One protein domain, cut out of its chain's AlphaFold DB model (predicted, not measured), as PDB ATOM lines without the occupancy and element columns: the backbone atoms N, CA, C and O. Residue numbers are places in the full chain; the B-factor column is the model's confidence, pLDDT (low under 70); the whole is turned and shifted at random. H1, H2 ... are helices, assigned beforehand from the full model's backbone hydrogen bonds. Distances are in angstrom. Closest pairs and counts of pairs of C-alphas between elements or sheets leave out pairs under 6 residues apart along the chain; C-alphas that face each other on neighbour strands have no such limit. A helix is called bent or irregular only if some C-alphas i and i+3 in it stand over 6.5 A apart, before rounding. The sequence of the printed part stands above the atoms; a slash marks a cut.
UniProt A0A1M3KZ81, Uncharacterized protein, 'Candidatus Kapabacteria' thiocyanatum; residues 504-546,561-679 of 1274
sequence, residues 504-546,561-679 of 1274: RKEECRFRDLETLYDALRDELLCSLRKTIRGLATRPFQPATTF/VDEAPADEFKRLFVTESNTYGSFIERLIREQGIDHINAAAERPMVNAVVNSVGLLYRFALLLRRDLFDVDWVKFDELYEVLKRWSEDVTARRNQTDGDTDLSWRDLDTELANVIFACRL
ATOM      1  N   ARG A 504      34.693  45.365  72.962       76.88
ATOM      2  CA  ARG A 504      35.076  45.460  74.381       76.88
ATOM      3  C   ARG A 504      35.662  46.832  74.738       76.88
ATOM      4  O   ARG A 504      35.618  47.230  75.893       76.88
ATOM      5  N   LYS A 505      36.147  47.601  73.755       74.38
ATOM      6  CA  LYS A 505      36.528  49.018  73.939       74.38
ATOM      7  C   LYS A 505      35.329  49.972  73.974       74.38
ATOM      8  O   LYS A 505      35.495  51.137  74.308       74.38
ATOM      9  N   GLU A 506      34.142  49.475  73.639       76.81
ATOM     10  CA  GLU A 506      32.872  50.203  73.593       76.81
ATOM     11  C   GLU A 506      31.870  49.634  74.627       76.81
ATOM     12  O   GLU A 506      30.675  49.897  74.524       76.81
ATOM     13  N   GLU A 507      32.339  48.869  75.633       74.06
ATOM     14  CA  GLU A 507      31.553  48.202  76.701       74.06
ATOM     15  C   GLU A 507      30.442  49.106  77.267       74.06
ATOM     16  O   GLU A 507      29.279  48.725  77.395       74.06
ATOM     17  N   CYS A 508      30.774  50.373  77.500       75.31
ATOM     18  CA  CYS A 508      29.869  51.384  78.027       75.31
ATOM     19  C   CYS A 508      28.641  51.707  77.141       75.31
ATOM     20  O   CYS A 508      27.696  52.314  77.645       75.31
ATOM     21  N   ARG A 509      28.620  51.296  75.861       77.81
ATOM     22  CA  ARG A 509      27.458  51.374  74.947       77.81
ATOM     23  C   ARG A 509      26.587  50.121  74.933       77.81
ATOM     24  O   ARG A 509      25.514  50.147  74.330       77.81
ATOM     25  N   PHE A 510      27.063  49.030  75.524       86.19
ATOM     26  CA  PHE A 510      26.382  47.736  75.549       86.19
ATOM     27  C   PHE A 510      25.966  47.325  76.963       86.19
ATOM     28  O   PHE A 510      25.141  46.432  77.097       86.19
ATOM     29  N   ARG A 511      26.461  47.996  78.007       84.56
ATOM     30  CA  ARG A 511      26.231  47.665  79.422       84.56
ATOM     31  C   ARG A 511      24.760  47.528  79.847       84.56
ATOM     32  O   ARG A 511      24.440  46.731  80.727       84.56
ATOM     33  N   ASP A 512      23.854  48.294  79.249       85.38
ATOM     34  CA  ASP A 512      22.402  48.158  79.434       85.38
ATOM     35  C   ASP A 512      21.853  46.888  78.761       85.38
ATOM     36  O   ASP A 512      21.057  46.172  79.368       85.38
ATOM     37  N   LEU A 513      22.329  46.560  77.554       88.81
ATOM     38  CA  LEU A 513      22.017  45.301  76.872       88.81
ATOM     39  C   LEU A 513      22.637  44.093  77.582       88.81
ATOM     40  O   LEU A 513      21.999  43.053  77.649       88.81
ATOM     41  N   GLU A 514      23.837  44.218  78.151       88.38
ATOM     42  CA  GLU A 514      24.462  43.191  78.994       88.38
ATOM     43  C   GLU A 514      23.645  42.950  80.263       88.38
ATOM     44  O   GLU A 514      23.342  41.807  80.579       88.38
ATOM     45  N   THR A 515      23.201  44.015  80.938       88.00
ATOM     46  CA  THR A 515      22.344  43.901  82.132       88.00
ATOM     47  C   THR A 515      21.001  43.241  81.793       88.00
ATOM     48  O   THR A 515      20.516  42.385  82.537       88.00
ATOM     49  N   LEU A 516      20.397  43.604  80.655       89.00
ATOM     50  CA  LEU A 516      19.164  42.982  80.167       89.00
ATOM     51  C   LEU A 516      19.392  41.517  79.759       89.00
ATOM     52  O   LEU A 516      18.564  40.660  80.064       89.00
ATOM     53  N   TYR A 517      20.522  41.218  79.113       90.62
ATOM     54  CA  TYR A 517      20.942  39.864  78.768       90.62
ATOM     55  C   TYR A 517      21.145  39.004  80.014       90.62
ATOM     56  O   TYR A 517      20.584  37.918  80.067       90.62
ATOM     57  N   ASP A 518      21.873  39.483  81.025       89.00
ATOM     58  CA  ASP A 518      22.095  38.789  82.298       89.00
ATOM     59  C   ASP A 518      20.767  38.406  82.962       89.00
ATOM     60  O   ASP A 518      20.569  37.246  83.331       89.00
ATOM     61  N   ALA A 519      19.829  39.356  83.055       89.00
ATOM     62  CA  ALA A 519      18.509  39.126  83.635       89.00
ATOM     63  C   ALA A 519      17.699  38.087  82.838       89.00
ATOM     64  O   ALA A 519      17.234  37.097  83.407       89.00
ATOM     65  N   LEU A 520      17.577  38.263  81.515       88.12
ATOM     66  CA  LEU A 520      16.857  37.331  80.635       88.12
ATOM     67  C   LEU A 520      17.506  35.939  80.614       88.12
ATOM     68  O   LEU A 520      16.806  34.923  80.584       88.12
ATOM     69  N   ARG A 521      18.842  35.875  80.649       88.94
ATOM     70  CA  ARG A 521      19.634  34.642  80.693       88.94
ATOM     71  C   ARG A 521      19.359  33.888  81.972       88.94
ATOM     72  O   ARG A 521      19.047  32.702  81.905       88.94
ATOM     73  N   ASP A 522      19.454  34.544  83.120       86.50
ATOM     74  CA  ASP A 522      19.294  33.876  84.405       86.50
ATOM     75  C   ASP A 522      17.833  33.454  84.633       86.50
ATOM     76  O   ASP A 522      17.584  32.353  85.137       86.50
ATOM     77  N   GLU A 523      16.860  34.239  84.157       85.94
ATOM     78  CA  GLU A 523      15.438  33.877  84.159       85.94
ATOM     79  C   GLU A 523      15.147  32.662  83.251       85.94
ATOM     80  O   GLU A 523      14.453  31.714  83.645       85.94
ATOM     81  N   LEU A 524      15.715  32.634  82.040       85.50
ATOM     82  CA  LEU A 524      15.546  31.521  81.107       85.50
ATOM     83  C   LEU A 524      16.284  30.261  81.579       85.50
ATOM     84  O   LEU A 524      15.681  29.188  81.602       85.50
ATOM     85  N   LEU A 525      17.529  30.378  82.053       84.38
ATOM     86  CA  LEU A 525      18.269  29.290  82.700       84.38
ATOM     87  C   LEU A 525      17.518  28.748  83.922       84.38
ATOM     88  O   LEU A 525      17.553  27.541  84.164       84.38
ATOM     89  N   CYS A 526      16.809  29.594  84.676       84.56
ATOM     90  CA  CYS A 526      15.937  29.148  85.760       84.56
ATOM     91  C   CYS A 526      14.762  28.297  85.238       84.56
ATOM     92  O   CYS A 526      14.530  27.211  85.776       84.56
ATOM     93  N   SER A 527      14.083  28.713  84.155       84.19
ATOM     94  CA  SER A 527      13.043  27.884  83.504       84.19
ATOM     95  C   SER A 527      13.600  26.555  83.014       84.19
ATOM     96  O   SER A 527      13.086  25.505  83.384       84.19
ATOM     97  N   LEU A 528      14.688  26.592  82.237       84.56
ATOM     98  CA  LEU A 528      15.336  25.401  81.689       84.56
ATOM     99  C   LEU A 528      15.716  24.434  82.815       84.56
ATOM    100  O   LEU A 528      15.388  23.253  82.753       84.56
ATOM    101  N   ARG A 529      16.320  24.935  83.903       82.44
ATOM    102  CA  ARG A 529      16.665  24.114  85.072       82.44
ATOM    103  C   ARG A 529      15.439  23.544  85.780       82.44
ATOM    104  O   ARG A 529      15.493  22.390  86.204       82.44
ATOM    105  N   LYS A 530      14.352  24.311  85.920       83.75
ATOM    106  CA  LYS A 530      13.100  23.849  86.543       83.75
ATOM    107  C   LYS A 530      12.447  22.744  85.713       83.75
ATOM    108  O   LYS A 530      12.130  21.701  86.276       83.75
ATOM    109  N   THR A 531      12.318  22.939  84.403       85.25
ATOM    110  CA  THR A 531      11.733  21.975  83.462       85.25
ATOM    111  C   THR A 531      12.581  20.709  83.357       85.25
ATOM    112  O   THR A 531      12.066  19.608  83.544       85.25
ATOM    113  N   ILE A 532      13.901  20.836  83.156       84.19
ATOM    114  CA  ILE A 532      14.799  19.673  83.118       84.19
ATOM    115  C   ILE A 532      14.750  18.921  84.452       84.19
ATOM    116  O   ILE A 532      14.651  17.700  84.437       84.19
ATOM    117  N   ARG A 533      14.743  19.606  85.607       82.25
ATOM    118  CA  ARG A 533      14.594  18.943  86.916       82.25
ATOM    119  C   ARG A 533      13.238  18.249  87.058       82.25
ATOM    120  O   ARG A 533      13.216  17.106  87.493       82.25
ATOM    121  N   GLY A 534      12.141  18.902  86.671       81.12
ATOM    122  CA  GLY A 534      10.776  18.369  86.752       81.12
ATOM    123  C   GLY A 534      10.525  17.136  85.878       81.12
ATOM    124  O   GLY A 534       9.673  16.315  86.224       81.12
ATOM    125  N   LEU A 535      11.299  16.978  84.797       82.44
ATOM    126  CA  LEU A 535      11.377  15.760  83.986       82.44
ATOM    127  C   LEU A 535      12.377  14.744  84.569       82.44
ATOM    128  O   LEU A 535      12.058  13.565  84.693       82.44
ATOM    129  N   ALA A 536      13.570  15.187  84.975       79.81
ATOM    130  CA  ALA A 536      14.653  14.324  85.443       79.81
ATOM    131  C   ALA A 536      14.349  13.610  86.770       79.81
ATOM    132  O   ALA A 536      14.760  12.467  86.930       79.81
ATOM    133  N   THR A 537      13.615  14.229  87.702       81.31
ATOM    134  CA  THR A 537      13.247  13.592  88.983       81.31
ATOM    135  C   THR A 537      12.046  12.653  88.881       81.31
ATOM    136  O   THR A 537      11.633  12.090  89.892       81.31
ATOM    137  N   ARG A 538      11.435  12.492  87.699       82.31
ATOM    138  CA  ARG A 538      10.324  11.547  87.528       82.31
ATOM    139  C   ARG A 538      10.842  10.111  87.672       82.31
ATOM    140  O   ARG A 538      11.913   9.809  87.127       82.31
ATOM    141  N   PRO A 539      10.107   9.232  88.380       77.12
ATOM    142  CA  PRO A 539      10.465   7.827  88.463       77.12
ATOM    143  C   PRO A 539      10.488   7.209  87.063       77.12
ATOM    144  O   PRO A 539       9.685   7.539  86.193       77.12
ATOM    145  N   PHE A 540      11.459   6.330  86.845       75.25
ATOM    146  CA  PHE A 540      11.645   5.592  85.608       75.25
ATOM    147  C   PHE A 540      12.268   4.237  85.929       75.25
ATOM    148  O   PHE A 540      13.417   4.154  86.373       75.25
ATOM    149  N   GLN A 541      11.516   3.167  85.684       66.62
ATOM    150  CA  GLN A 541      12.047   1.810  85.724       66.62
ATOM    151  C   GLN A 541      12.407   1.381  84.296       66.62
ATOM    152  O   GLN A 541      11.495   1.152  83.497       66.62
ATOM    153  N   PRO A 542      13.703   1.270  83.944       62.16
ATOM    154  CA  PRO A 542      14.095   0.791  82.625       62.16
ATOM    155  C   PRO A 542      13.632  -0.654  82.430       62.16
ATOM    156  O   PRO A 542      13.796  -1.496  83.321       62.16
ATOM    157  N   ALA A 543      13.101  -0.963  81.246       55.62
ATOM    158  CA  ALA A 543      12.859  -2.346  80.867       55.62
ATOM    159  C   ALA A 543      14.199  -3.106  80.846       55.62
ATOM    160  O   ALA A 543      15.245  -2.567  80.475       55.62
ATOM    161  N   THR A 544      14.204  -4.354  81.313       46.94
ATOM    162  CA  THR A 544      15.450  -5.086  81.584       46.94
ATOM    163  C   THR A 544      16.350  -5.240  80.354       46.94
ATOM    164  O   THR A 544      15.894  -5.622  79.279       46.94
ATOM    165  N   THR A 545      17.657  -5.062  80.578       43.31
ATOM    166  CA  THR A 545      18.765  -5.207  79.611       43.31
ATOM    167  C   THR A 545      18.708  -4.300  78.381       43.31
ATOM    168  O   THR A 545      18.324  -4.705  77.286       43.31
ATOM    169  N   PHE A 546      19.279  -3.106  78.551       41.56
ATOM    170  CA  PHE A 546      19.829  -2.297  77.466       41.56
ATOM    171  C   PHE A 546      20.894  -3.103  76.696       41.56
ATOM    172  O   PHE A 546      22.052  -3.193  77.109       41.56
ATOM    173  N   VAL A 561      35.119  10.860  74.777       47.09
ATOM    174  CA  VAL A 561      33.884  11.527  75.197       47.09
ATOM    175  C   VAL A 561      34.246  12.308  76.456       47.09
ATOM    176  O   VAL A 561      34.670  11.702  77.442       47.09
ATOM    177  N   ASP A 562      34.177  13.637  76.392       47.53
ATOM    178  CA  ASP A 562      34.486  14.480  77.542       47.53
ATOM    179  C   ASP A 562      33.560  14.077  78.698       47.53
ATOM    180  O   ASP A 562      32.340  14.051  78.550       47.53
ATOM    181  N   GLU A 563      34.123  13.740  79.859       54.41
ATOM    182  CA  GLU A 563      33.316  13.345  81.026       54.41
ATOM    183  C   GLU A 563      32.626  14.567  81.668       54.41
ATOM    184  O   GLU A 563      31.639  14.431  82.396       54.41
ATOM    185  N   ALA A 564      33.101  15.775  81.344       59.00
ATOM    186  CA  ALA A 564      32.651  17.037  81.920       59.00
ATOM    187  C   ALA A 564      31.148  17.347  81.727       59.00
ATOM    188  O   ALA A 564      30.529  17.706  82.726       59.00
ATOM    189  N   PRO A 565      30.506  17.178  80.548       63.44
ATOM    190  CA  PRO A 565      29.079  17.474  80.374       63.44
ATOM    191  C   PRO A 565      28.166  16.480  81.104       63.44
ATOM    192  O   PRO A 565      27.093  16.854  81.570       63.44
ATOM    193  N   ALA A 566      28.585  15.216  81.251       62.09
ATOM    194  CA  ALA A 566      27.840  14.226  82.033       62.09
ATOM    195  C   ALA A 566      27.912  14.544  83.536       62.09
ATOM    196  O   ALA A 566      26.892  14.542  84.229       62.09
ATOM    197  N   ASP A 567      29.107  14.874  84.031       67.12
ATOM    198  CA  ASP A 567      29.317  15.257  85.427       67.12
ATOM    199  C   ASP A 567      28.721  16.643  85.755       67.12
ATOM    200  O   ASP A 567      28.277  16.874  86.880       67.12
ATOM    201  N   GLU A 568      28.651  17.567  84.792       68.19
ATOM    202  CA  GLU A 568      27.952  18.850  84.930       68.19
ATOM    203  C   GLU A 568      26.431  18.664  84.962       68.19
ATOM    204  O   GLU A 568      25.774  19.195  85.861       68.19
ATOM    205  N   PHE A 569      25.866  17.836  84.078       72.50
ATOM    206  CA  PHE A 569      24.455  17.448  84.139       72.50
ATOM    207  C   PHE A 569      24.104  16.834  85.508       72.50
ATOM    208  O   PHE A 569      23.146  17.263  86.155       72.50
ATOM    209  N   LYS A 570      24.943  15.918  86.014       69.25
ATOM    210  CA  LYS A 570      24.820  15.316  87.354       69.25
ATOM    211  C   LYS A 570      24.896  16.336  88.502       69.25
ATOM    212  O   LYS A 570      24.293  16.134  89.551       69.25
ATOM    213  N   ARG A 571      25.647  17.431  88.341       66.12
ATOM    214  CA  ARG A 571      25.741  18.515  89.342       66.12
ATOM    215  C   ARG A 571      24.530  19.449  89.322       66.12
ATOM    216  O   ARG A 571      24.200  20.026  90.356       66.12
ATOM    217  N   LEU A 572      23.888  19.628  88.168       64.06
ATOM    218  CA  LEU A 572      22.753  20.542  87.991       64.06
ATOM    219  C   LEU A 572      21.395  19.886  88.316       64.06
ATOM    220  O   LEU A 572      20.462  20.568  88.769       64.06
ATOM    221  N   PHE A 573      21.291  18.567  88.126       70.81
ATOM    222  CA  PHE A 573      20.051  17.795  88.244       70.81
ATOM    223  C   PHE A 573      20.195  16.613  89.208       70.81
ATOM    224  O   PHE A 573      21.247  15.992  89.307       70.81
ATOM    225  N   VAL A 574      19.121  16.291  89.934       68.19
ATOM    226  CA  VAL A 574      19.124  15.196  90.913       68.19
ATOM    227  C   VAL A 574      19.014  13.862  90.171       68.19
ATOM    228  O   VAL A 574      17.964  13.541  89.620       68.19
ATOM    229  N   THR A 575      20.100  13.087  90.151       67.69
ATOM    230  CA  THR A 575      20.167  11.769  89.501       67.69
ATOM    231  C   THR A 575      19.976  10.647  90.528       67.69
ATOM    232  O   THR A 575      20.915   9.920  90.864       67.69
ATOM    233  N   GLU A 576      18.764  10.521  91.066       72.12
ATOM    234  CA  GLU A 576      18.391   9.399  91.936       72.12
ATOM    235  C   GLU A 576      18.232   8.100  91.132       72.12
ATOM    236  O   GLU A 576      17.819   8.116  89.971       72.12
ATOM    237  N   SER A 577      18.554   6.956  91.738       71.62
ATOM    238  CA  SER A 577      18.391   5.646  91.096       71.62
ATOM    239  C   SER A 577      16.932   5.393  90.707       71.62
ATOM    240  O   SER A 577      16.035   5.586  91.523       71.62
ATOM    241  N   ASN A 578      16.704   4.879  89.493       74.44
ATOM    242  CA  ASN A 578      15.372   4.689  88.896       74.44
ATOM    243  C   ASN A 578      14.632   6.010  88.608       74.44
ATOM    244  O   ASN A 578      13.431   6.124  88.848       74.44
ATOM    245  N   THR A 579      15.346   7.006  88.078       82.38
ATOM    246  CA  THR A 579      14.762   8.250  87.543       82.38
ATOM    247  C   THR A 579      15.220   8.525  86.111       82.38
ATOM    248  O   THR A 579      16.299   8.077  85.703       82.38
ATOM    249  N   TYR A 580      14.447   9.316  85.357       80.06
ATOM    250  CA  TYR A 580      14.850   9.777  84.021       80.06
ATOM    251  C   TYR A 580      16.201  10.513  84.043       80.06
ATOM    252  O   TYR A 580      16.995  10.360  83.118       80.06
ATOM    253  N   GLY A 581      16.515  11.245  85.116       79.75
ATOM    254  CA  GLY A 581      17.799  11.921  85.304       79.75
ATOM    255  C   GLY A 581      18.980  10.953  85.329       79.75
ATOM    256  O   GLY A 581      19.942  11.147  84.591       79.75
ATOM    257  N   SER A 582      18.885   9.866  86.106       77.00
ATOM    258  CA  SER A 582      19.927   8.822  86.134       77.00
ATOM    259  C   SER A 582      20.105   8.098  84.790       77.00
ATOM    260  O   SER A 582      21.202   7.659  84.447       77.00
ATOM    261  N   PHE A 583      19.030   8.002  84.006       79.56
ATOM    262  CA  PHE A 583      19.047   7.401  82.677       79.56
ATOM    263  C   PHE A 583      19.705   8.315  81.635       79.56
ATOM    264  O   PHE A 583      20.551   7.865  80.865       79.56
ATOM    265  N   ILE A 584      19.370   9.607  81.655       80.00
ATOM    266  CA  ILE A 584      19.932  10.616  80.753       80.00
ATOM    267  C   ILE A 584      21.409  10.881  81.077       80.00
ATOM    268  O   ILE A 584      22.207  10.953  80.149       80.00
ATOM    269  N   GLU A 585      21.813  10.912  82.355       80.31
ATOM    270  CA  GLU A 585      23.233  10.979  82.752       80.31
ATOM    271  C   GLU A 585      24.050   9.847  82.103       80.31
ATOM    272  O   GLU A 585      25.126  10.079  81.547       80.31
ATOM    273  N   ARG A 586      23.512   8.620  82.125       77.56
ATOM    274  CA  ARG A 586      24.142   7.462  81.487       77.56
ATOM    275  C   ARG A 586      24.199   7.607  79.964       77.56
ATOM    276  O   ARG A 586      25.242   7.322  79.388       77.56
ATOM    277  N   LEU A 587      23.136   8.093  79.316       76.00
ATOM    278  CA  LEU A 587      23.134   8.331  77.866       76.00
ATOM    279  C   LEU A 587      24.135   9.423  77.448       76.00
ATOM    280  O   LEU A 587      24.845   9.218  76.468       76.00
ATOM    281  N   ILE A 588      24.270  10.524  78.203       75.19
ATOM    282  CA  ILE A 588      25.314  11.540  77.958       75.19
ATOM    283  C   ILE A 588      26.703  10.884  78.032       75.19
ATOM    284  O   ILE A 588      27.527  11.097  77.144       75.19
ATOM    285  N   ARG A 589      26.950  10.052  79.056       74.31
ATOM    286  CA  ARG A 589      28.233   9.357  79.267       74.31
ATOM    287  C   ARG A 589      28.537   8.293  78.197       74.31
ATOM    288  O   ARG A 589      29.703   8.062  77.895       74.31
ATOM    289  N   GLU A 590      27.518   7.644  77.632       72.94
ATOM    290  CA  GLU A 590      27.669   6.566  76.638       72.94
ATOM    291  C   GLU A 590      27.659   7.046  75.176       72.94
ATOM    292  O   GLU A 590      28.258   6.386  74.326       72.94
ATOM    293  N   GLN A 591      26.968   8.149  74.863       71.50
ATOM    294  CA  GLN A 591      26.706   8.600  73.485       71.50
ATOM    295  C   GLN A 591      27.193  10.028  73.178       71.50
ATOM    296  O   GLN A 591      27.254  10.399  72.006       71.50
ATOM    297  N   GLY A 592      27.557  10.818  74.194       69.19
ATOM    298  CA  GLY A 592      27.901  12.235  74.044       69.19
ATOM    299  C   GLY A 592      26.672  13.143  73.918       69.19
ATOM    300  O   GLY A 592      25.596  12.717  73.497       69.19
ATOM    301  N   ILE A 593      26.818  14.419  74.296       68.00
ATOM    302  CA  ILE A 593      25.691  15.362  74.420       68.00
ATOM    303  C   ILE A 593      24.918  15.589  73.108       68.00
ATOM    304  O   ILE A 593      23.692  15.736  73.128       68.00
ATOM    305  N   ASP A 594      25.610  15.556  71.968       62.84
ATOM    306  CA  ASP A 594      25.063  15.893  70.648       62.84
ATOM    307  C   ASP A 594      24.222  14.782  69.996       62.84
ATOM    308  O   ASP A 594      23.574  15.011  68.970       62.84
ATOM    309  N   HIS A 595      24.169  13.589  70.602       63.81
ATOM    310  CA  HIS A 595      23.554  12.397  69.999       63.81
ATOM    311  C   HIS A 595      22.397  11.776  70.807       63.81
ATOM    312  O   HIS A 595      21.865  10.741  70.411       63.81
ATOM    313  N   ILE A 596      21.944  12.431  71.884       66.06
ATOM    314  CA  ILE A 596      20.909  11.957  72.836       66.06
ATOM    315  C   ILE A 596      19.477  12.041  72.256       66.06
ATOM    316  O   ILE A 596      18.541  12.516  72.892       66.06
ATOM    317  N   ASN A 597      19.282  11.611  71.011       57.38
ATOM    318  CA  ASN A 597      18.027  11.817  70.287       57.38
ATOM    319  C   ASN A 597      17.137  10.553  70.260       57.38
ATOM    320  O   ASN A 597      15.962  10.648  69.910       57.38
ATOM    321  N   ALA A 598      17.661   9.371  70.618       61.16
ATOM    322  CA  ALA A 598      16.883   8.129  70.703       61.16
ATOM    323  C   ALA A 598      17.516   7.093  71.652       61.16
ATOM    324  O   ALA A 598      18.669   6.703  71.490       61.16
ATOM    325  N   ALA A 599      16.721   6.577  72.591       56.56
ATOM    326  CA  ALA A 599      17.122   5.546  73.549       56.56
ATOM    327  C   ALA A 599      16.739   4.113  73.111       56.56
ATOM    328  O   ALA A 599      17.072   3.157  73.802       56.56
ATOM    329  N   ALA A 600      16.034   3.955  71.983       56.84
ATOM    330  CA  ALA A 600      15.411   2.694  71.543       56.84
ATOM    331  C   ALA A 600      14.414   2.091  72.564       56.84
ATOM    332  O   ALA A 600      14.158   0.889  72.565       56.84
ATOM    333  N   GLU A 601      13.833   2.955  73.400       63.03
ATOM    334  CA  GLU A 601      12.849   2.638  74.443       63.03
ATOM    335  C   GLU A 601      11.410   2.955  73.985       63.03
ATOM    336  O   GLU A 601      11.165   3.243  72.808       63.03
ATOM    337  N   ARG A 602      10.443   2.930  74.915       71.44
ATOM    338  CA  ARG A 602       9.055   3.390  74.692       71.44
ATOM    339  C   ARG A 602       9.000   4.813  74.091       71.44
ATOM    340  O   ARG A 602       9.883   5.623  74.385       71.44
ATOM    341  N   PRO A 603       7.960   5.176  73.308       76.31
ATOM    342  CA  PRO A 603       7.889   6.486  72.646       76.31
ATOM    343  C   PRO A 603       7.999   7.677  73.611       76.31
ATOM    344  O   PRO A 603       8.788   8.584  73.349       76.31
ATOM    345  N   MET A 604       7.307   7.620  74.757       79.06
ATOM    346  CA  MET A 604       7.414   8.611  75.838       79.06
ATOM    347  C   MET A 604       8.855   8.795  76.337       79.06
ATOM    348  O   MET A 604       9.328   9.918  76.484       79.06
ATOM    349  N   VAL A 605       9.592   7.697  76.536       77.44
ATOM    350  CA  VAL A 605      10.973   7.740  77.042       77.44
ATOM    351  C   VAL A 605      11.893   8.447  76.052       77.44
ATOM    352  O   VAL A 605      12.640   9.341  76.443       77.44
ATOM    353  N   ASN A 606      11.796   8.114  74.761       78.25
ATOM    354  CA  ASN A 606      12.558   8.814  73.723       78.25
ATOM    355  C   ASN A 606      12.191  10.310  73.667       78.25
ATOM    356  O   ASN A 606      13.069  11.145  73.460       78.25
ATOM    357  N   ALA A 607      10.920  10.657  73.897       82.12
ATOM    358  CA  ALA A 607      10.466  12.042  73.896       82.12
ATOM    359  C   ALA A 607      11.004  12.852  75.089       82.12
ATOM    360  O   ALA A 607      11.461  13.979  74.896       82.12
ATOM    361  N   VAL A 608      11.026  12.289  76.302       83.38
ATOM    362  CA  VAL A 608      11.643  12.930  77.481       83.38
ATOM    363  C   VAL A 608      13.149  13.116  77.278       83.38
ATOM    364  O   VAL A 608      13.675  14.198  77.531       83.38
ATOM    365  N   VAL A 609      13.832  12.086  76.770       80.44
ATOM    366  CA  VAL A 609      15.279  12.098  76.496       80.44
ATOM    367  C   VAL A 609      15.644  13.187  75.476       80.44
ATOM    368  O   VAL A 609      16.511  14.013  75.762       80.44
ATOM    369  N   ASN A 610      14.931  13.265  74.345       83.94
ATOM    370  CA  ASN A 610      15.141  14.306  73.332       83.94
ATOM    371  C   ASN A 610      14.818  15.713  73.874       83.94
ATOM    372  O   ASN A 610      15.581  16.654  73.664       83.94
ATOM    373  N   SER A 611      13.728  15.852  74.641       86.12
ATOM    374  CA  SER A 611      13.336  17.121  75.272       86.12
ATOM    375  C   SER A 611      14.424  17.651  76.205       86.12
ATOM    376  O   SER A 611      14.848  18.796  76.076       86.12
ATOM    377  N   VAL A 612      14.923  16.816  77.120       84.12
ATOM    378  CA  VAL A 612      15.991  17.207  78.051       84.12
ATOM    379  C   VAL A 612      17.304  17.484  77.312       84.12
ATOM    380  O   VAL A 612      17.983  18.453  77.648       84.12
ATOM    381  N   GLY A 613      17.639  16.700  76.281       80.75
ATOM    382  CA  GLY A 613      18.815  16.931  75.439       80.75
ATOM    383  C   GLY A 613      18.794  18.301  74.753       80.75
ATOM    384  O   GLY A 613      19.763  19.053  74.855       80.75
ATOM    385  N   LEU A 614      17.675  18.665  74.117       83.62
ATOM    386  CA  LEU A 614      17.501  19.969  73.465       83.62
ATOM    387  C   LEU A 614      17.545  21.128  74.469       83.62
ATOM    388  O   LEU A 614      18.289  22.085  74.258       83.62
ATOM    389  N   LEU A 615      16.814  21.029  75.586       85.69
ATOM    390  CA  LEU A 615      16.805  22.059  76.633       85.69
ATOM    391  C   LEU A 615      18.196  22.261  77.264       85.69
ATOM    392  O   LEU A 615      18.571  23.391  77.579       85.69
ATOM    393  N   TYR A 616      18.977  21.187  77.429       82.88
ATOM    394  CA  TYR A 616      20.333  21.265  77.979       82.88
ATOM    395  C   TYR A 616      21.327  21.880  76.983       82.88
ATOM    396  O   TYR A 616      22.075  22.777  77.366       82.88
ATOM    397  N   ARG A 617      21.285  21.506  75.693       82.81
ATOM    398  CA  ARG A 617      22.094  22.174  74.651       82.81
ATOM    399  C   ARG A 617      21.750  23.662  74.533       82.81
ATOM    400  O   ARG A 617      22.653  24.483  74.402       82.81
ATOM    401  N   PHE A 618      20.472  24.028  74.660       84.19
ATOM    402  CA  PHE A 618      20.040  25.428  74.635       84.19
ATOM    403  C   PHE A 618      20.606  26.234  75.814       84.19
ATOM    404  O   PHE A 618      21.069  27.359  75.635       84.19
ATOM    405  N   ALA A 619      20.682  25.627  77.005       82.12
ATOM    406  CA  ALA A 619      21.329  26.232  78.169       82.12
ATOM    407  C   ALA A 619      22.847  26.463  77.992       82.12
ATOM    408  O   ALA A 619      23.393  27.344  78.650       82.12
ATOM    409  N   LEU A 620      23.531  25.712  77.117       80.38
ATOM    410  CA  LEU A 620      24.973  25.865  76.857       80.38
ATOM    411  C   LEU A 620      25.309  26.988  75.858       80.38
ATOM    412  O   LEU A 620      26.432  27.495  75.872       80.38
ATOM    413  N   LEU A 621      24.354  27.400  75.013       82.38
ATOM    414  CA  LEU A 621      24.511  28.553  74.112       82.38
ATOM    415  C   LEU A 621      24.408  29.898  74.852       82.38
ATOM    416  O   LEU A 621      24.963  30.898  74.400       82.38
ATOM    417  N   LEU A 622      23.748  29.907  76.011       84.56
ATOM    418  CA  LEU A 622      23.617  31.053  76.911       84.56
ATOM    419  C   LEU A 622      24.940  31.333  77.655       84.56
ATOM    420  O   LEU A 622      25.114  30.987  78.825       84.56
ATOM    421  N   ARG A 623      25.899  31.952  76.953       84.94
ATOM    422  CA  ARG A 623      27.210  32.366  77.493       84.94
ATOM    423  C   ARG A 623      27.082  33.411  78.609       84.94
ATOM    424  O   ARG A 623      26.022  33.999  78.812       84.94
ATOM    425  N   ARG A 624      28.175  33.643  79.346       81.81
ATOM    426  CA  ARG A 624      28.224  34.695  80.375       81.81
ATOM    427  C   ARG A 624      28.235  36.081  79.743       81.81
ATOM    428  O   ARG A 624      27.331  36.857  80.012       81.81
ATOM    429  N   ASP A 625      29.187  36.338  78.858       82.31
ATOM    430  CA  ASP A 625      29.351  37.645  78.227       82.31
ATOM    431  C   ASP A 625      28.505  37.750  76.946       82.31
ATOM    432  O   ASP A 625      28.514  36.840  76.113       82.31
ATOM    433  N   LEU A 626      27.789  38.868  76.773       86.19
ATOM    434  CA  LEU A 626      26.909  39.128  75.620       86.19
ATOM    435  C   LEU A 626      27.663  39.047  74.281       86.19
ATOM    436  O   LEU A 626      27.138  38.535  73.291       86.19
ATOM    437  N   PHE A 627      28.912  39.521  74.264       84.31
ATOM    438  CA  PHE A 627      29.784  39.513  73.085       84.31
ATOM    439  C   PHE A 627      30.200  38.108  72.624       84.31
ATOM    440  O   PHE A 627      30.583  37.942  71.467       84.31
ATOM    441  N   ASP A 628      30.119  37.105  73.505       84.31
ATOM    442  CA  ASP A 628      30.558  35.732  73.236       84.31
ATOM    443  C   ASP A 628      29.379  34.814  72.810       84.31
ATOM    444  O   ASP A 628      29.571  33.617  72.567       84.31
ATOM    445  N   VAL A 629      28.150  35.348  72.713       84.62
ATOM    446  CA  VAL A 629      26.941  34.603  72.309       84.62
ATOM    447  C   VAL A 629      26.929  34.336  70.800       84.62
ATOM    448  O   VAL A 629      26.908  35.252  69.977       84.62
ATOM    449  N   ASP A 630      26.859  33.057  70.429       85.12
ATOM    450  CA  ASP A 630      26.668  32.621  69.043       85.12
ATOM    451  C   ASP A 630      25.182  32.703  68.664       85.12
ATOM    452  O   ASP A 630      24.424  31.734  68.772       85.12
ATOM    453  N   TRP A 631      24.755  33.899  68.253       85.25
ATOM    454  CA  TRP A 631      23.365  34.180  67.889       85.25
ATOM    455  C   TRP A 631      22.846  33.313  66.736       85.25
ATOM    456  O   TRP A 631      21.670  32.961  66.738       85.25
ATOM    457  N   VAL A 632      23.711  32.904  65.800       85.94
ATOM    458  CA  VAL A 632      23.320  32.038  64.677       85.94
ATOM    459  C   VAL A 632      22.923  30.656  65.197       85.94
ATOM    460  O   VAL A 632      21.824  30.182  64.909       85.94
ATOM    461  N   LYS A 633      23.757  30.037  66.044       85.69
ATOM    462  CA  LYS A 633      23.417  28.747  66.671       85.69
ATOM    463  C   LYS A 633      22.236  28.848  67.635       85.69
ATOM    464  O   LYS A 633      21.488  27.881  67.780       85.69
ATOM    465  N   PHE A 634      22.061  29.994  68.298       86.69
ATOM    466  CA  PHE A 634      20.904  30.252  69.160       86.69
ATOM    467  C   PHE A 634      19.594  30.188  68.364       86.69
ATOM    468  O   PHE A 634      18.678  29.468  68.763       86.69
ATOM    469  N   ASP A 635      19.527  30.869  67.216       83.94
ATOM    470  CA  ASP A 635      18.364  30.845  66.324       83.94
ATOM    471  C   ASP A 635      18.094  29.438  65.759       83.94
ATOM    472  O   ASP A 635      16.955  28.961  65.795       83.94
ATOM    473  N   GLU A 636      19.136  28.742  65.288       86.94
ATOM    474  CA  GLU A 636      19.026  27.371  64.768       86.94
ATOM    475  C   GLU A 636      18.441  26.408  65.810       86.94
ATOM    476  O   GLU A 636      17.492  25.668  65.524       86.94
ATOM    477  N   LEU A 637      18.969  26.425  67.039       85.19
ATOM    478  CA  LEU A 637      18.524  25.515  68.091       85.19
ATOM    479  C   LEU A 637      17.155  25.913  68.668       85.19
ATOM    480  O   LEU A 637      16.392  25.031  69.070       85.19
ATOM    481  N   TYR A 638      16.805  27.204  68.658       85.69
ATOM    482  CA  TYR A 638      15.471  27.677  69.039       85.69
ATOM    483  C   TYR A 638      14.397  27.156  68.075       85.69
ATOM    484  O   TYR A 638      13.388  26.602  68.516       85.69
ATOM    485  N   GLU A 639      14.632  27.240  66.763       85.88
ATOM    486  CA  GLU A 639      13.713  26.697  65.756       85.88
ATOM    487  C   GLU A 639      13.596  25.163  65.833       85.88
ATOM    488  O   GLU A 639      12.501  24.621  65.658       85.88
ATOM    489  N   VAL A 640      14.673  24.443  66.171       87.62
ATOM    490  CA  VAL A 640      14.608  22.994  66.453       87.62
ATOM    491  C   VAL A 640      13.748  22.701  67.689       87.62
ATOM    492  O   VAL A 640      12.876  21.830  67.630       87.62
ATOM    493  N   LEU A 641      13.947  23.429  68.792       85.19
ATOM    494  CA  LEU A 641      13.181  23.261  70.034       85.19
ATOM    495  C   LEU A 641      11.684  23.562  69.834       85.19
ATOM    496  O   LEU A 641      10.828  22.828  70.332       85.19
ATOM    497  N   LYS A 642      11.362  24.598  69.056       85.81
ATOM    498  CA  LYS A 642       9.990  24.969  68.696       85.81
ATOM    499  C   LYS A 642       9.289  23.872  67.887       85.81
ATOM    500  O   LYS A 642       8.228  23.406  68.298       85.81
ATOM    501  N   ARG A 643       9.911  23.387  66.803       87.50
ATOM    502  CA  ARG A 643       9.378  22.275  65.984       87.50
ATOM    503  C   ARG A 643       9.185  20.997  66.799       87.50
ATOM    504  O   ARG A 643       8.217  20.270  66.591       87.50
ATOM    505  N   TRP A 644      10.090  20.726  67.738       89.25
ATOM    506  CA  TRP A 644       9.957  19.594  68.652       89.25
ATOM    507  C   TRP A 644       8.733  19.732  69.570       89.25
ATOM    508  O   TRP A 644       7.970  18.782  69.730       89.25
ATOM    509  N   SER A 645       8.491  20.924  70.118       86.38
ATOM    510  CA  SER A 645       7.294  21.191  70.922       86.38
ATOM    511  C   SER A 645       6.002  21.058  70.120       86.38
ATOM    512  O   SER A 645       5.016  20.563  70.657       86.38
ATOM    513  N   GLU A 646       5.991  21.455  68.848       87.62
ATOM    514  CA  GLU A 646       4.841  21.273  67.951       87.62
ATOM    515  C   GLU A 646       4.526  19.774  67.729       87.62
ATOM    516  O   GLU A 646       3.360  19.378  67.804       87.62
ATOM    517  N   ASP A 647       5.544  18.915  67.565       87.56
ATOM    518  CA  ASP A 647       5.383  17.449  67.479       87.56
ATOM    519  C   ASP A 647       4.878  16.832  68.800       87.56
ATOM    520  O   ASP A 647       3.971  15.996  68.795       87.56
ATOM    521  N   VAL A 648       5.382  17.285  69.954       86.81
ATOM    522  CA  VAL A 648       4.860  16.869  71.273       86.81
ATOM    523  C   VAL A 648       3.404  17.324  71.463       86.81
ATOM    524  O   VAL A 648       2.566  16.528  71.892       86.81
ATOM    525  N   THR A 649       3.068  18.556  71.065       86.56
ATOM    526  CA  THR A 649       1.698  19.101  71.129       86.56
ATOM    527  C   THR A 649       0.731  18.253  70.296       86.56
ATOM    528  O   THR A 649      -0.368  17.922  70.748       86.56
ATOM    529  N   ALA A 650       1.142  17.835  69.093       87.12
ATOM    530  CA  ALA A 650       0.342  16.974  68.220       87.12
ATOM    531  C   ALA A 650       0.047  15.586  68.833       87.12
ATOM    532  O   ALA A 650      -0.954  14.951  68.493       87.12
ATOM    533  N   ARG A 651       0.888  15.123  69.768       86.38
ATOM    534  CA  ARG A 651       0.760  13.832  70.466       86.38
ATOM    535  C   ARG A 651       0.046  13.925  71.815       86.38
ATOM    536  O   ARG A 651      -0.256  12.890  72.400       86.38
ATOM    537  N   ARG A 652      -0.306  15.128  72.286       81.81
ATOM    538  CA  ARG A 652      -0.910  15.420  73.605       81.81
ATOM    539  C   ARG A 652      -2.046  14.483  74.050       81.81
ATOM    540  O   ARG A 652      -2.187  14.227  75.244       81.81
ATOM    541  N   ASN A 653      -2.858  13.999  73.109       79.81
ATOM    542  CA  ASN A 653      -4.025  13.143  73.366       79.81
ATOM    543  C   ASN A 653      -3.753  11.631  73.183       79.81
ATOM    544  O   ASN A 653      -4.697  10.842  73.214       79.81
ATOM    545  N   GLN A 654      -2.504  11.216  72.954       79.50
ATOM    546  CA  GLN A 654      -2.116   9.809  72.803       79.50
ATOM    547  C   GLN A 654      -1.907   9.141  74.174       79.50
ATOM    548  O   GLN A 654      -1.491   9.780  75.142       79.50
ATOM    549  N   THR A 655      -2.193   7.840  74.261       65.25
ATOM    550  CA  THR A 655      -2.060   7.031  75.484       65.25
ATOM    551  C   THR A 655      -1.090   5.873  75.257       65.25
ATOM    552  O   THR A 655      -1.456   4.888  74.618       65.25
ATOM    553  N   ASP A 656       0.111   5.966  75.834       62.59
ATOM    554  CA  ASP A 656       1.230   5.046  75.552       62.59
ATOM    555  C   ASP A 656       1.459   3.957  76.618       62.59
ATOM    556  O   ASP A 656       2.454   3.236  76.577       62.59
ATOM    557  N   GLY A 657       0.543   3.812  77.582       57.53
ATOM    558  CA  GLY A 657       0.622   2.764  78.611       57.53
ATOM    559  C   GLY A 657       1.711   2.970  79.671       57.53
ATOM    560  O   GLY A 657       1.978   2.050  80.442       57.53
ATOM    561  N   ASP A 658       2.322   4.155  79.725       57.47
ATOM    562  CA  ASP A 658       3.166   4.582  80.843       57.47
ATOM    563  C   ASP A 658       2.303   5.195  81.957       57.47
ATOM    564  O   ASP A 658       1.373   5.953  81.674       57.47
ATOM    565  N   THR A 659       2.572   4.848  83.217       57.16
ATOM    566  CA  THR A 659       1.734   5.259  84.363       57.16
ATOM    567  C   THR A 659       2.164   6.575  85.003       57.16
ATOM    568  O   THR A 659       1.363   7.190  85.706       57.16
ATOM    569  N   ASP A 660       3.400   7.013  84.752       64.06
ATOM    570  CA  ASP A 660       4.079   8.002  85.601       64.06
ATOM    571  C   ASP A 660       4.287   9.369  84.908       64.06
ATOM    572  O   ASP A 660       4.565  10.370  85.579       64.06
ATOM    573  N   LEU A 661       4.134   9.436  83.576       75.00
ATOM    574  CA  LEU A 661       4.193  10.667  82.774       75.00
ATOM    575  C   LEU A 661       3.383  10.529  81.470       75.00
ATOM    576  O   LEU A 661       3.583   9.578  80.715       75.00
ATOM    577  N   SER A 662       2.501  11.490  81.172       83.19
ATOM    578  CA  SER A 662       1.705  11.515  79.934       83.19
ATOM    579  C   SER A 662       2.221  12.524  78.898       83.19
ATOM    580  O   SER A 662       2.929  13.477  79.228       83.19
ATOM    581  N   TRP A 663       1.794  12.380  77.635       83.94
ATOM    582  CA  TRP A 663       2.079  13.364  76.575       83.94
ATOM    583  C   TRP A 663       1.558  14.764  76.915       83.94
ATOM    584  O   TRP A 663       2.172  15.755  76.533       83.94
ATOM    585  N   ARG A 664       0.469  14.854  77.685       83.56
ATOM    586  CA  ARG A 664      -0.071  16.115  78.203       83.56
ATOM    587  C   ARG A 664       0.824  16.756  79.262       83.56
ATOM    588  O   ARG A 664       0.873  17.984  79.330       83.56
ATOM    589  N   ASP A 665       1.514  15.963  80.073       83.00
ATOM    590  CA  ASP A 665       2.454  16.483  81.066       83.00
ATOM    591  C   ASP A 665       3.722  16.996  80.374       83.00
ATOM    592  O   ASP A 665       4.149  18.113  80.646       83.00
ATOM    593  N   LEU A 666       4.264  16.242  79.408       85.94
ATOM    594  CA  LEU A 666       5.432  16.664  78.623       85.94
ATOM    595  C   LEU A 666       5.158  17.929  77.785       85.94
ATOM    596  O   LEU A 666       5.982  18.840  77.776       85.94
ATOM    597  N   ASP A 667       3.986  18.014  77.145       86.25
ATOM    598  CA  ASP A 667       3.477  19.222  76.471       86.25
ATOM    599  C   ASP A 667       3.442  20.427  77.428       86.25
ATOM    600  O   ASP A 667       3.959  21.498  77.113       86.25
ATOM    601  N   THR A 668       2.916  20.234  78.642       85.88
ATOM    602  CA  THR A 668       2.841  21.292  79.666       85.88
ATOM    603  C   THR A 668       4.236  21.746  80.122       85.88
ATOM    604  O   THR A 668       4.483  22.944  80.249       85.88
ATOM    605  N   GLU A 669       5.172  20.816  80.335       84.56
ATOM    606  CA  GLU A 669       6.541  21.131  80.762       84.56
ATOM    607  C   GLU A 669       7.357  21.852  79.669       84.56
ATOM    608  O   GLU A 669       8.106  22.781  79.983       84.56
ATOM    609  N   LEU A 670       7.184  21.498  78.388       84.81
ATOM    610  CA  LEU A 670       7.805  22.214  77.261       84.81
ATOM    611  C   LEU A 670       7.174  23.595  77.027       84.81
ATOM    612  O   LEU A 670       7.894  24.576  76.805       84.81
ATOM    613  N   ALA A 671       5.849  23.704  77.151       81.81
ATOM    614  CA  ALA A 671       5.132  24.971  77.038       81.81
ATOM    615  C   ALA A 671       5.618  26.016  78.061       81.81
ATOM    616  O   ALA A 671       5.764  27.188  77.711       81.81
ATOM    617  N   ASN A 672       5.963  25.584  79.283       79.12
ATOM    618  CA  ASN A 672       6.536  26.426  80.347       79.12
ATOM    619  C   ASN A 672       7.906  27.054  80.002       79.12
ATOM    620  O   ASN A 672       8.363  27.959  80.705       79.12
ATOM    621  N   VAL A 673       8.589  26.576  78.956       79.44
ATOM    622  CA  VAL A 673       9.841  27.165  78.451       79.44
ATOM    623  C   VAL A 673       9.570  28.017  77.214       79.44
ATOM    624  O   VAL A 673      10.041  29.149  77.134       79.44
ATOM    625  N   ILE A 674       8.812  27.480  76.258       76.25
ATOM    626  CA  ILE A 674       8.700  28.045  74.907       76.25
ATOM    627  C   ILE A 674       7.705  29.208  74.846       76.25
ATOM    628  O   ILE A 674       7.987  30.214  74.201       76.25
ATOM    629  N   PHE A 675       6.581  29.122  75.563       70.00
ATOM    630  CA  PHE A 675       5.542  30.161  75.562       70.00
ATOM    631  C   PHE A 675       5.678  31.170  76.714       70.00
ATOM    632  O   PHE A 675       4.798  32.000  76.919       70.00
ATOM    633  N   ALA A 676       6.787  31.146  77.458       64.88
ATOM    634  CA  ALA A 676       7.015  32.010  78.620       64.88
ATOM    635  C   ALA A 676       7.367  33.480  78.277       64.88
ATOM    636  O   ALA A 676       7.941  34.166  79.117       64.88
ATOM    637  N   CYS A 677       7.116  33.952  77.047       60.34
ATOM    638  CA  CYS A 677       7.527  35.253  76.464       60.34
ATOM    639  C   CYS A 677       9.040  35.590  76.479       60.34
ATOM    640  O   CYS A 677       9.482  36.464  75.736       60.34
ATOM    641  N   ARG A 678       9.869  34.867  77.243       72.06
ATOM    642  CA  ARG A 678      11.320  35.096  77.394       72.06
ATOM    643  C   ARG A 678      12.082  35.067  76.068       72.06
ATOM    644  O   ARG A 678      12.973  35.879  75.853       72.06
ATOM    645  N   LEU A 679      11.722  34.155  75.165       74.56
ATOM    646  CA  LEU A 679      12.432  33.945  73.895       74.56
ATOM    647  C   LEU A 679      12.179  35.073  72.875       74.56
ATOM    648  O   LEU A 679      13.047  35.358  72.051       74.56
TER     649      LEU A 679
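This is residues 504 to 546 and 561 to 679 of the 1274 residues of an uncharacterized protein of 'Candidatus Kapabacteria' thiocyanatum (UniProt A0A1M3KZ81). Four helices, H2, H5, H6 and H7, stand in an up-and-down bundle, each running against the one before it, and a short helical hairpin, H3 and H4, packs crosswise on the side of H2 and H5. H2 is the longest helix, and the small helix H1 precedes it at one far end of the elongated whole. The printed part has 162 residues with seven named helices, H1 to H7 in order, and no named strand; the class is all helix. It is compact, with a radius of gyration of the C-alphas of 16.9 A and spans of 58 by 35 by 23 A.

H1, residues 504 to 509, begins at C-alpha 504, (35.076, 45.460, 74.381), and is irregular: C-alphas 505 and 508 are 8.2 A apart. H2, residues 511 to 536, is 35.8 A long and ends at C-alpha 536, (14.653, 14.324, 85.443). H3 spans residues 564 to 572 and H4 residues 580 to 591. H5, residues 603 to 621, is 27.7 A long, and H6, residues 631 to 651, is 30.5 A long. H7, residues 663 to 674, ends at C-alpha 674, (8.700, 28.045, 74.907).

H1 and H2 meet only through their link. H2, with residues 525 to 535 alone, touches H5, opposite ways at a shallow tilt of 22 degrees; the closest C-alphas, of Ile 532 and Val 612, are 5.8 A apart. H2, with residues 524 to 535, touches residues 669 to 673 of H7, opposite ways at 12 degrees, closest at the C-alphas of Thr 531 and Glu 669, 5.9 A. H2 and H6 are apart. H3 and H4 form a hairpin at a shallow tilt of 9 degrees, closest at the C-alphas of Ala 566 and Ile 588, 5.5 A. Residues 580 to 584 of H4 touch residues 533 to 536 of H2, about perpendicular at 74 degrees, with the C-alphas of Ala 536 and Gly 581 4.0 A apart. H5 is the hub, touching four helices; it only just touches H4 and H7, with 3 pairs of C-alphas within 8 A each. H5 and H6 form a hairpin, closest at the C-alphas of Leu 621 and Phe 634, 6.4 A; H6 and H7 form another, closest at those of Thr 649 and Asp 667, 5.6 A. Every O i to N i+4 pair is within hydrogen-bond range in H2, H3, H4, H5 and H6; in H7 it is 7 of 8, and in H1 0 of 2, with 1 of 3 O i to N i+3 pairs.

The two C-alphas farthest apart, of Lys 505 and Gly 657, are 58.7 A apart. Residues 547 to 560 are not printed, and C-alphas 546 and 561 are 19.8 A apart across the cut. The links H4 to H5 and H6 to H7 are long. The mean pLDDT of the printed part is 77.1; 37 residues are under 70, among them 541 to 546, 561 to 568 and 592 to 601.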